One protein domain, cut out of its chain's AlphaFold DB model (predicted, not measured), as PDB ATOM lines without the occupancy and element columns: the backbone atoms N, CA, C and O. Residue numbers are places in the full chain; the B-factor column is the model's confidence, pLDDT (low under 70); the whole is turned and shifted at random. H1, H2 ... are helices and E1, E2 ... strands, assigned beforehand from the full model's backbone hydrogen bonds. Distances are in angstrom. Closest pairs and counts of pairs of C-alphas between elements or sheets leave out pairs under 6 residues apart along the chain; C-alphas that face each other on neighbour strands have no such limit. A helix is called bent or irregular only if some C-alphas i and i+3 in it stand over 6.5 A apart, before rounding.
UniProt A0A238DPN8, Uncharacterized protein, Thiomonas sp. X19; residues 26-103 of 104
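AT A GLANCE: This is residues 26 to 103 of the 104 residues of an uncharacterized protein of Thiomonas sp. X19 (UniProt A0A238DPN8). A long helix, H3, follows directly on a two-stranded hairpin, E1 and E2, and two short helices, H1 and H2, form a small cluster near the junction, with H1 packing on the first part of H3. From this body residues 83 to 103, most of them in H3, stick out as a free arm that makes much of the length. The printed part has 78 residues with three named helices and two named strands, in the order H1, H2, E1, E2, H3, and is mostly helix; the sheet, in the order E1, E2, is antiparallel. The whole is extended, with a radius of gyration of the C-alphas of 18.7 A and spans of 73 by 20 by 18 A.

HOW THE PARTS SIT: Residues 26 to 27 pair as a short antiparallel stretch with residues 69 to 70 of E2, the strand of residues 66 to 71. H1, residues 28 to 35, comes closest to E2 at the C-alphas of Arg 28 and Val 69, 6.4 A apart. A tight link leads to H2, residues 39 to 48. H1 and H2 only just touch, with 3 pairs of C-alphas within 8 A, the closest being those of Glu 32 and Arg 39, 6.6 A apart; their lines are about perpendicular, at 79 degrees. A short link leads on to E1, residues 55 to 58. E1 and E2 form a hairpin of antiparallel neighbours, with 143 degrees between their directions; N 55 and O 69 are 2.8 A apart and N 67 and O 57 are 2.9 A apart, both within hydrogen-bond range. H3, residues 72 to 101, touches H1 with its residues 75 to 79 alone, closest at the C-alphas of Val 35 and Val 79, 6.6 A apart. H1 and H3 run the same way at a shallow tilt of 23 degrees. H2 is apart from both E2 and H3. In H1, H2 and H3 every O i to N i+4 pair is within hydrogen-bond range.

IN THESE COORDINATES: H1 begins at C-alpha 28, (33.246, -1.732, -23.753), and is 10.6 A long from first to last C-alpha. H2 is 14.4 A long, E1 9.5 A and E2 16.0 A. E2 ends at C-alpha 71, (27.304, -7.702, -30.245), and H3 follows with no residue between. H3 is 44.0 A long, is not bent, and ends at C-alpha 101, (6.700, 30.930, -44.560).

THE WHOLE: The two C-alphas farthest apart are those of Gly 62 and His 103, at 73.3 A. Without residues 83 to 103, which stand free, the body has 57 residues and spans 41 by 20 by 18 A. The printed part has no cut and no long link between its named elements. The mean pLDDT of the printed part is 86.0; residues 59 to 65, between E1 and E2, and residues 101 to 103 are under 70.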
ATOM      1  N   ILE A  26      32.337  -7.327 -29.115       95.94
ATOM      2  CA  ILE A  26      33.179  -6.154 -28.895       95.94
ATOM      3  C   ILE A  26      33.202  -5.763 -27.421       95.94
ATOM      4  O   ILE A  26      32.206  -5.860 -26.699       95.94
ATOM      5  N   GLU A  27      34.368  -5.317 -26.957       95.50
ATOM      6  CA  GLU A  27      34.551  -4.851 -25.586       95.50
ATOM      7  C   GLU A  27      34.033  -3.416 -25.400       95.50
ATOM      8  O   GLU A  27      33.913  -2.631 -26.345       95.50
ATOM      9  N   ARG A  28      33.785  -3.045 -24.140       94.94
ATOM     10  CA  ARG A  28      33.246  -1.732 -23.753       94.94
ATOM     11  C   ARG A  28      34.000  -0.551 -24.372       94.94
ATOM     12  O   ARG A  28      33.369   0.417 -24.770       94.94
ATOM     13  N   GLN A  29      35.331  -0.617 -24.438       95.94
ATOM     14  CA  GLN A  29      36.154   0.479 -24.967       95.94
ATOM     15  C   GLN A  29      35.819   0.790 -26.428       95.94
ATOM     16  O   GLN A  29      35.675   1.955 -26.787       95.94
ATOM     17  N   LEU A  30      35.631  -0.245 -27.250       96.88
ATOM     18  CA  LEU A  30      35.235  -0.073 -28.643       96.88
ATOM     19  C   LEU A  30      33.788   0.426 -28.747       96.88
ATOM     20  O   LEU A  30      33.500   1.283 -29.574       96.88
ATOM     21  N   VAL A  31      32.889  -0.042 -27.874       97.31
ATOM     22  CA  VAL A  31      31.521   0.499 -27.804       97.31
ATOM     23  C   VAL A  31      31.550   2.006 -27.531       97.31
ATOM     24  O   VAL A  31      30.923   2.757 -28.270       97.31
ATOM     25  N   GLU A  32      32.314   2.461 -26.530       97.75
ATOM     26  CA  GLU A  32      32.464   3.889 -26.194       97.75
ATOM     27  C   GLU A  32      32.941   4.726 -27.395       97.75
ATOM     28  O   GLU A  32      32.442   5.833 -27.604       97.75
ATOM     29  N   GLN A  33      33.859   4.186 -28.203       96.88
ATOM     30  CA  GLN A  33      34.336   4.831 -29.431       96.88
ATOM     31  C   GLN A  33      33.259   4.884 -30.520       96.88
ATOM     32  O   GLN A  33      33.076   5.929 -31.135       96.88
ATOM     33  N   LEU A  34      32.530   3.786 -30.745       96.12
ATOM     34  CA  LEU A  34      31.515   3.701 -31.800       96.12
ATOM     35  C   LEU A  34      30.315   4.615 -31.551       96.12
ATOM     36  O   LEU A  34      29.751   5.149 -32.502       96.12
ATOM     37  N   VAL A  35      29.909   4.775 -30.290       96.38
ATOM     38  CA  VAL A  35      28.718   5.565 -29.942       96.38
ATOM     39  C   VAL A  35      29.050   6.978 -29.467       96.38
ATOM     40  O   VAL A  35      28.139   7.750 -29.185       96.38
ATOM     41  N   CYS A  36      30.336   7.325 -29.346       96.12
ATOM     42  CA  CYS A  36      30.811   8.607 -28.813       96.12
ATOM     43  C   CYS A  36      30.238   8.955 -27.421       96.12
ATOM     44  O   CYS A  36      30.100  10.126 -27.062       96.12
ATOM     45  N   LEU A  37      29.917   7.942 -26.608       95.56
ATOM     46  CA  LEU A  37      29.381   8.099 -25.256       95.56
ATOM     47  C   LEU A  37      30.367   7.576 -24.218       95.56
ATOM     48  O   LEU A  37      30.995   6.534 -24.384       95.56
ATOM     49  N   LYS A  38      30.440   8.267 -23.077       96.50
ATOM     50  CA  LYS A  38      31.181   7.777 -21.911       96.50
ATOM     51  C   LYS A  38      30.465   6.582 -21.285       96.50
ATOM     52  O   LYS A  38      29.234   6.512 -21.271       96.50
ATOM     53  N   ARG A  39      31.239   5.710 -20.635       94.94
ATOM     54  CA  ARG A  39      30.747   4.562 -19.856       94.94
ATOM     55  C   ARG A  39      29.489   4.858 -19.026       94.94
ATOM     56  O   ARG A  39      28.525   4.102 -19.084       94.94
ATOM     57  N   THR A  40      29.486   5.929 -18.233       96.75
ATOM     58  CA  THR A  40      28.366   6.263 -17.330       96.75
ATOM     59  C   THR A  40      27.056   6.495 -18.082       96.75
ATOM     60  O   THR A  40      26.005   6.038 -17.630       96.75
ATOM     61  N   ALA A  41      27.116   7.135 -19.252       97.00
ATOM     62  CA  ALA A  41      25.962   7.325 -20.122       97.00
ATOM     63  C   ALA A  41      25.462   5.987 -20.681       97.00
ATOM     64  O   ALA A  41      24.265   5.722 -20.594       97.00
ATOM     65  N   ILE A  42      26.366   5.117 -21.142       95.81
ATOM     66  CA  ILE A  42      26.016   3.771 -21.625       95.81
ATOM     67  C   ILE A  42      25.271   2.991 -20.536       95.81
ATOM     68  O   ILE A  42      24.153   2.540 -20.759       95.81
ATOM     69  N   HIS A  43      25.815   2.914 -19.317       93.56
ATOM     70  CA  HIS A  43      25.149   2.217 -18.208       93.56
ATOM     71  C   HIS A  43      23.768   2.806 -17.871       93.56
ATOM     72  O   HIS A  43      22.843   2.057 -17.542       93.56
ATOM     73  N   ARG A  44      23.614   4.135 -17.949       96.38
ATOM     74  CA  ARG A  44      22.327   4.809 -17.727       96.38
ATOM     75  C   ARG A  44      21.303   4.415 -18.792       96.38
ATOM     76  O   ARG A  44      20.181   4.072 -18.429       96.38
ATOM     77  N   LEU A  45      21.685   4.433 -20.069       95.25
ATOM     78  CA  LEU A  45      20.806   4.050 -21.177       95.25
ATOM     79  C   LEU A  45      20.456   2.555 -21.128       95.25
ATOM     80  O   LEU A  45      19.293   2.191 -21.292       95.25
ATOM     81  N   THR A  46      21.417   1.687 -20.793       93.56
ATOM     82  CA  THR A  46      21.159   0.251 -20.599       93.56
ATOM     83  C   THR A  46      20.157   0.012 -19.470       93.56
ATOM     84  O   THR A  46      19.243  -0.796 -19.626       93.56
ATOM     85  N   ARG A  47      20.267   0.734 -18.342       92.88
ATOM     86  CA  ARG A  47      19.304   0.626 -17.229       92.88
ATOM     87  C   ARG A  47      17.890   1.052 -17.645       92.88
ATOM     88  O   ARG A  47      16.929   0.486 -17.141       92.88
ATOM     89  N   ARG A  48      17.772   2.020 -18.557       93.81
ATOM     90  CA  ARG A  48      16.492   2.495 -19.110       93.81
ATOM     91  C   ARG A  48      15.919   1.601 -20.215       93.81
ATOM     92  O   ARG A  48      14.796   1.825 -20.642       93.81
ATOM     93  N   GLY A  49      16.669   0.603 -20.687       92.50
ATOM     94  CA  GLY A  49      16.265  -0.201 -21.844       92.50
ATOM     95  C   GLY A  49      16.309   0.575 -23.166       92.50
ATOM     96  O   GLY A  49      15.590   0.243 -24.102       92.50
ATOM     97  N   GLU A  50      17.127   1.626 -23.236       93.38
ATOM     98  CA  GLU A  50      17.321   2.459 -24.433       93.38
ATOM     99  C   GLU A  50      18.588   2.083 -25.211       93.38
ATOM    100  O   GLU A  50      18.809   2.610 -26.293       93.38
ATOM    101  N   PHE A  51      19.423   1.191 -24.670       95.44
ATOM    102  CA  PHE A  51      20.694   0.767 -25.258       95.44
ATOM    103  C   PHE A  51      20.867  -0.755 -25.158       95.44
ATOM    104  O   PHE A  51      20.424  -1.326 -24.150       95.44
ATOM    105  N   PRO A  52      21.546  -1.410 -26.124       95.19
ATOM    106  CA  PRO A  52      21.792  -2.851 -26.094       95.19
ATOM    107  C   PRO A  52      22.417  -3.344 -24.780       95.19
ATOM    108  O   PRO A  52      23.300  -2.708 -24.185       95.19
ATOM    109  N   ARG A  53      21.938  -4.492 -24.291       93.94
ATOM    110  CA  ARG A  53      22.409  -5.068 -23.026       93.94
ATOM    111  C   ARG A  53      23.741  -5.779 -23.239       93.94
ATOM    112  O   ARG A  53      23.887  -6.574 -24.153       93.94
ATOM    113  N   GLY A  54      24.694  -5.517 -22.350       92.38
ATOM    114  CA  GLY A  54      25.960  -6.241 -22.350       92.38
ATOM    115  C   GLY A  54      25.768  -7.693 -21.917       92.38
ATOM    116  O   GLY A  54      25.043  -7.976 -20.960       92.38
ATOM    117  N   ILE A  55      26.458  -8.599 -22.594       92.00
ATOM    118  CA  ILE A  55      26.477 -10.032 -22.325       92.00
ATOM    119  C   ILE A  55      27.695 -10.326 -21.457       92.00
ATOM    120  O   ILE A  55      28.823  -9.967 -21.799       92.00
ATOM    121  N   LYS A  56      27.483 -10.979 -20.315       89.44
ATOM    122  CA  LYS A  56      28.582 -11.438 -19.465       89.44
ATOM    123  C   LYS A  56      29.055 -12.804 -19.956       89.44
ATOM    124  O   LYS A  56      28.372 -13.799 -19.740       89.44
ATOM    125  N   ILE A  57      30.231 -12.851 -20.570       85.56
ATOM    126  CA  ILE A  57      30.900 -14.097 -20.943       85.56
ATOM    127  C   ILE A  57      31.810 -14.502 -19.781       85.56
ATOM    128  O   ILE A  57      32.750 -13.786 -19.423       85.56
ATOM    129  N   SER A  58      31.504 -15.636 -19.152       79.31
ATOM    130  CA  SER A  58      32.361 -16.230 -18.125       79.31
ATOM    131  C   SER A  58      33.420 -17.097 -18.796       79.31
ATOM    132  O   SER A  58      33.087 -18.097 -19.423       79.31
ATOM    133  N   GLY A  59      34.690 -16.715 -18.677       65.38
ATOM    134  CA  GLY A  59      35.810 -17.527 -19.139       65.38
ATOM    135  C   GLY A  59      36.303 -18.457 -18.031       65.38
ATOM    136  O   GLY A  59      36.724 -17.977 -16.983       65.38
ATOM    137  N   THR A  60      36.280 -19.761 -18.315       50.59
ATOM    138  CA  THR A  60      36.977 -20.853 -17.608       50.59
ATOM    139  C   THR A  60      36.450 -21.258 -16.219       50.59
ATOM    140  O   THR A  60      36.305 -20.456 -15.299       50.59
ATOM    141  N   VAL A  61      36.222 -22.568 -16.062       53.56
ATOM    142  CA  VAL A  61      35.973 -23.247 -14.781       53.56
ATOM    143  C   VAL A  61      37.057 -22.829 -13.776       53.56
ATOM    144  O   VAL A  61      38.241 -23.042 -14.019       53.56
ATOM    145  N   GLY A  62      36.655 -22.208 -12.663       53.03
ATOM    146  CA  GLY A  62      37.539 -21.925 -11.525       53.03
ATOM    147  C   GLY A  62      38.105 -20.503 -11.389       53.03
ATOM    148  O   GLY A  62      38.798 -20.253 -10.405       53.03
ATOM    149  N   LYS A  63      37.814 -19.544 -12.285       55.91
ATOM    150  CA  LYS A  63      38.195 -18.126 -12.079       55.91
ATOM    151  C   LYS A  63      36.995 -17.181 -12.078       55.91
ATOM    152  O   LYS A  63      36.212 -17.110 -13.020       55.91
ATOM    153  N   THR A  64      36.899 -16.386 -11.016       55.84
ATOM    154  CA  THR A  64      35.867 -15.372 -10.750       55.84
ATOM    155  C   THR A  64      36.049 -14.126 -11.635       55.84
ATOM    156  O   THR A  64      36.270 -13.027 -11.137       55.84
ATOM    157  N   GLY A  65      36.020 -14.273 -12.963       62.19
ATOM    158  CA  GLY A  65      36.390 -13.197 -13.890       62.19
ATOM    159  C   GLY A  65      35.613 -13.216 -15.201       62.19
ATOM    160  O   GLY A  65      36.186 -13.457 -16.256       62.19
ATOM    161  N   GLY A  66      34.304 -12.956 -15.152       75.25
ATOM    162  CA  GLY A  66      33.516 -12.761 -16.373       75.25
ATOM    163  C   GLY A  66      33.773 -11.391 -17.008       75.25
ATOM    164  O   GLY A  66      33.773 -10.381 -16.301       75.25
ATOM    165  N   LYS A  67      33.941 -11.347 -18.334       86.31
ATOM    166  CA  LYS A  67      34.004 -10.099 -19.113       86.31
ATOM    167  C   LYS A  67      32.614  -9.737 -19.636       86.31
ATOM    168  O   LYS A  67      31.833 -10.618 -19.974       86.31
ATOM    169  N   VAL A  68      32.307  -8.442 -19.709       90.50
ATOM    170  CA  VAL A  68      31.078  -7.948 -20.351       90.50
ATOM    171  C   VAL A  68      31.414  -7.471 -21.757       90.50
ATOM    172  O   VAL A  68      32.301  -6.631 -21.922       90.50
ATOM    173  N   VAL A  69      30.700  -7.999 -22.744       94.19
ATOM    174  CA  VAL A  69      30.847  -7.682 -24.170       94.19
ATOM    175  C   VAL A  69      29.497  -7.313 -24.782       94.19
ATOM    176  O   VAL A  69      28.453  -7.540 -24.175       94.19
ATOM    177  N   TRP A  70      29.515  -6.755 -25.986       95.75
ATOM    178  CA  TRP A  70      28.327  -6.449 -26.786       95.75
ATOM    179  C   TRP A  70      28.446  -7.073 -28.169       95.75
ATOM    180  O   TRP A  70      29.558  -7.321 -28.631       95.75
ATOM    181  N   ILE A  71      27.318  -7.292 -28.841       95.56
ATOM    182  CA  ILE A  71      27.304  -7.702 -30.245       95.56
ATOM    183  C   ILE A  71      27.479  -6.448 -31.103       95.56
ATOM    184  O   ILE A  71      26.717  -5.486 -30.987       95.56
ATOM    185  N   LYS A  72      28.494  -6.432 -31.970       95.75
ATOM    186  CA  LYS A  72      28.820  -5.278 -32.820       95.75
ATOM    187  C   LYS A  72      27.625  -4.833 -33.661       95.75
ATOM    188  O   LYS A  72      27.355  -3.637 -33.745       95.75
ATOM    189  N   GLN A  73      26.912  -5.787 -34.249       95.00
ATOM    190  CA  GLN A  73      25.769  -5.529 -35.117       95.00
ATOM    191  C   GLN A  73      24.616  -4.830 -34.370       95.00
ATOM    192  O   GLN A  73      24.043  -3.883 -34.904       95.00
ATOM    193  N   GLU A  74      24.341  -5.196 -33.111       94.88
ATOM    194  CA  GLU A  74      23.343  -4.505 -32.275       94.88
ATOM    195  C   GLU A  74      23.715  -3.038 -32.041       94.88
ATOM    196  O   GLU A  74      22.870  -2.146 -32.115       94.88
ATOM    197  N   ILE A  75      24.997  -2.780 -31.770       96.75
ATOM    198  CA  ILE A  75      25.500  -1.423 -31.547       96.75
ATOM    199  C   ILE A  75      25.395  -0.594 -32.828       96.75
ATOM    200  O   ILE A  75      24.928   0.542 -32.783       96.75
ATOM    201  N   GLN A  76      25.779  -1.156 -33.977       95.19
ATOM    202  CA  GLN A  76      25.663  -0.474 -35.269       95.19
ATOM    203  C   GLN A  76      24.207  -0.164 -35.624       95.19
ATOM    204  O   GLN A  76      23.909   0.933 -36.099       95.19
ATOM    205  N   PHE A  77      23.300  -1.101 -35.355       94.56
ATOM    206  CA  PHE A  77      21.872  -0.902 -35.549       94.56
ATOM    207  C   PHE A  77      21.330   0.230 -34.670       94.56
ATOM    208  O   PHE A  77      20.649   1.123 -35.171       94.56
ATOM    209  N   TRP A  78      21.695   0.249 -33.386       95.31
ATOM    210  CA  TRP A  78      21.319   1.329 -32.476       95.31
ATOM    211  C   TRP A  78      21.844   2.694 -32.947       95.31
ATOM    212  O   TRP A  78      21.093   3.667 -32.972       95.31
ATOM    213  N   VAL A  79      23.108   2.773 -33.383       95.38
ATOM    214  CA  VAL A  79      23.687   4.014 -33.935       95.38
ATOM    215  C   VAL A  79      22.892   4.490 -35.147       95.38
ATOM    216  O   VAL A  79      22.582   5.676 -35.248       95.38
ATOM    217  N   ARG A  80      22.528   3.573 -36.049       93.56
ATOM    218  CA  ARG A  80      21.721   3.898 -37.226       93.56
ATOM    219  C   ARG A  80      20.355   4.464 -36.837       93.56
ATOM    220  O   ARG A  80      19.990   5.504 -37.368       93.56
ATOM    221  N   GLN A  81      19.665   3.861 -35.866       92.50
ATOM    222  CA  GLN A  81      18.399   4.397 -35.351       92.50
ATOM    223  C   GLN A  81      18.553   5.827 -34.828       92.50
ATOM    224  O   GLN A  81      17.773   6.692 -35.196       92.50
ATOM    225  N   GLN A  82      19.588   6.106 -34.029       92.75
ATOM    226  CA  GLN A  82      19.813   7.463 -33.515       92.75
ATOM    227  C   GLN A  82      20.062   8.483 -34.634       92.75
ATOM    228  O   GLN A  82      19.608   9.623 -34.545       92.75
ATOM    229  N   ILE A  83      20.787   8.088 -35.684       91.44
ATOM    230  CA  ILE A  83      21.030   8.943 -36.852       91.44
ATOM    231  C   ILE A  83      19.724   9.201 -37.605       91.44
ATOM    232  O   ILE A  83      19.446  10.351 -37.947       91.44
ATOM    233  N   ASP A  84      18.946   8.152 -37.857       90.00
ATOM    234  CA  ASP A  84      17.694   8.234 -38.604       90.00
ATOM    235  C   ASP A  84      16.670   9.086 -37.839       90.00
ATOM    236  O   ASP A  84      16.146  10.042 -38.409       90.00
ATOM    237  N   ASP A  85      16.501   8.864 -36.532       88.00
ATOM    238  CA  ASP A  85      15.628   9.663 -35.660       88.00
ATOM    239  C   ASP A  85      15.980  11.158 -35.730       88.00
ATOM    240  O   ASP A  85      15.109  12.010 -35.924       88.00
ATOM    241  N   LYS A  86      17.274  11.493 -35.631       89.44
ATOM    242  CA  LYS A  86      17.739  12.887 -35.676       89.44
ATOM    243  C   LYS A  86      17.625  13.530 -37.048       89.44
ATOM    244  O   LYS A  86      17.361  14.730 -37.134       89.44
ATOM    245  N   ARG A  87      17.798  12.766 -38.124       87.56
ATOM    246  CA  ARG A  87      17.606  13.273 -39.488       87.56
ATOM    247  C   ARG A  87      16.127  13.462 -39.817       87.56
ATOM    248  O   ARG A  87      15.788  14.458 -40.449       87.56
ATOM    249  N   SER A  88      15.256  12.564 -39.361       84.62
ATOM    250  CA  SER A  88      13.807  12.695 -39.532       84.62
ATOM    251  C   SER A  88      13.242  13.883 -38.753       84.62
ATOM    252  O   SER A  88      12.446  14.636 -39.310       84.62
ATOM    253  N   GLU A  89      13.691  14.102 -37.513       81.06
ATOM    254  CA  GLU A  89      13.324  15.278 -36.705       81.06
ATOM    255  C   GLU A  89      13.700  16.590 -37.422       81.06
ATOM    256  O   GLU A  89      12.888  17.512 -37.512       81.06
ATOM    257  N   LEU A  90      14.901  16.649 -38.008       77.88
ATOM    258  CA  LEU A  90      15.358  17.814 -38.767       77.88
ATOM    259  C   LEU A  90      14.537  18.046 -40.045       77.88
ATOM    260  O   LEU A  90      14.176  19.185 -40.330       77.88
ATOM    261  N   GLY A  91      14.228  16.985 -40.798       75.44
ATOM    262  CA  GLY A  91      13.396  17.085 -42.001       75.44
ATOM    263  C   GLY A  91      12.004  17.637 -41.690       75.44
ATOM    264  O   GLY A  91      11.571  18.602 -42.311       75.44
ATOM    265  N   GLN A  92      11.358  17.115 -40.643       76.25
ATOM    266  CA  GLN A  92      10.052  17.607 -40.189       76.25
ATOM    267  C   GLN A  92      10.104  19.072 -39.746       76.25
ATOM    268  O   GLN A  92       9.184  19.837 -40.032       76.25
ATOM    269  N   TYR A  93      11.173  19.484 -39.060       76.06
ATOM    270  CA  TYR A  93      11.359  20.881 -38.675       76.06
ATOM    271  C   TYR A  93      11.468  21.806 -39.898       76.06
ATOM    272  O   TYR A  93      10.806  22.842 -39.936       76.06
ATOM    273  N   ILE A  94      12.255  21.422 -40.909       77.56
ATOM    274  CA  ILE A  94      12.414  22.197 -42.151       77.56
ATOM    275  C   ILE A  94      11.081  22.295 -42.905       77.56
ATOM    276  O   ILE A  94      10.683  23.398 -43.282       77.56
ATOM    277  N   ASP A  95      10.360  21.182 -43.057       79.62
ATOM    278  CA  ASP A  95       9.057  21.155 -43.734       79.62
ATOM    279  C   ASP A  95       8.020  22.040 -43.022       79.62
ATOM    280  O   ASP A  95       7.249  22.760 -43.662       79.62
ATOM    281  N   ASN A  96       8.018  22.029 -41.684       78.56
ATOM    282  CA  ASN A  96       7.142  22.882 -40.883       78.56
ATOM    283  C   ASN A  96       7.487  24.371 -41.042       78.56
ATOM    284  O   ASN A  96       6.581  25.197 -41.148       78.56
ATOM    285  N   MET A  97       8.775  24.720 -41.096       77.94
ATOM    286  CA  MET A  97       9.217  26.101 -41.318       77.94
ATOM    287  C   MET A  97       8.881  26.600 -42.729       77.94
ATOM    288  O   MET A  97       8.461  27.747 -42.874       77.94
ATOM    289  N   ALA A  98       8.999  25.748 -43.752       75.75
ATOM    290  CA  ALA A  98       8.615  26.086 -45.123       75.75
ATOM    291  C   ALA A  98       7.111  26.399 -45.234       75.75
ATOM    292  O   ALA A  98       6.736  27.428 -45.791       75.75
ATOM    293  N   ARG A  99       6.250  25.582 -44.610       74.75
ATOM    294  CA  ARG A  99       4.790  25.803 -44.600       74.75
ATOM    295  C   ARG A  99       4.358  27.069 -43.860       74.75
ATOM    296  O   ARG A  99       3.369  27.685 -44.237       74.75
ATOM    297  N   LEU A 100       5.072  27.457 -42.803       73.81
ATOM    298  CA  LEU A 100       4.780  28.693 -42.066       73.81
ATOM    299  C   LEU A 100       5.230  29.951 -42.826       73.81
ATOM    300  O   LEU A 100       4.652  31.014 -42.619       73.81
ATOM    301  N   GLY A 101       6.225  29.834 -43.710       60.03
ATOM    302  CA  GLY A 101       6.700  30.930 -44.560       60.03
ATOM    303  C   GLY A 101       5.824  31.223 -45.785       60.03
ATOM    304  O   GLY A 101       5.889  32.328 -46.306       60.03
ATOM    305  N   GLU A 102       4.990  30.278 -46.230       56.72
ATOM    306  CA  GLU A 102       4.073  30.454 -47.377       56.72
ATOM    307  C   GLU A 102       2.742  31.148 -47.014       56.72
ATOM    308  O   GLU A 102       1.943  31.452 -47.897       56.72
ATOM    309  N   HIS A 103       2.493  31.416 -45.728       51.16
ATOM    310  CA  HIS A 103       1.267  32.060 -45.232       51.16
ATOM    311  C   HIS A 103       1.436  33.539 -44.829       51.16
ATOM    312  O   HIS A 103       0.571  34.072 -44.127       51.16
TER     313      HIS A 103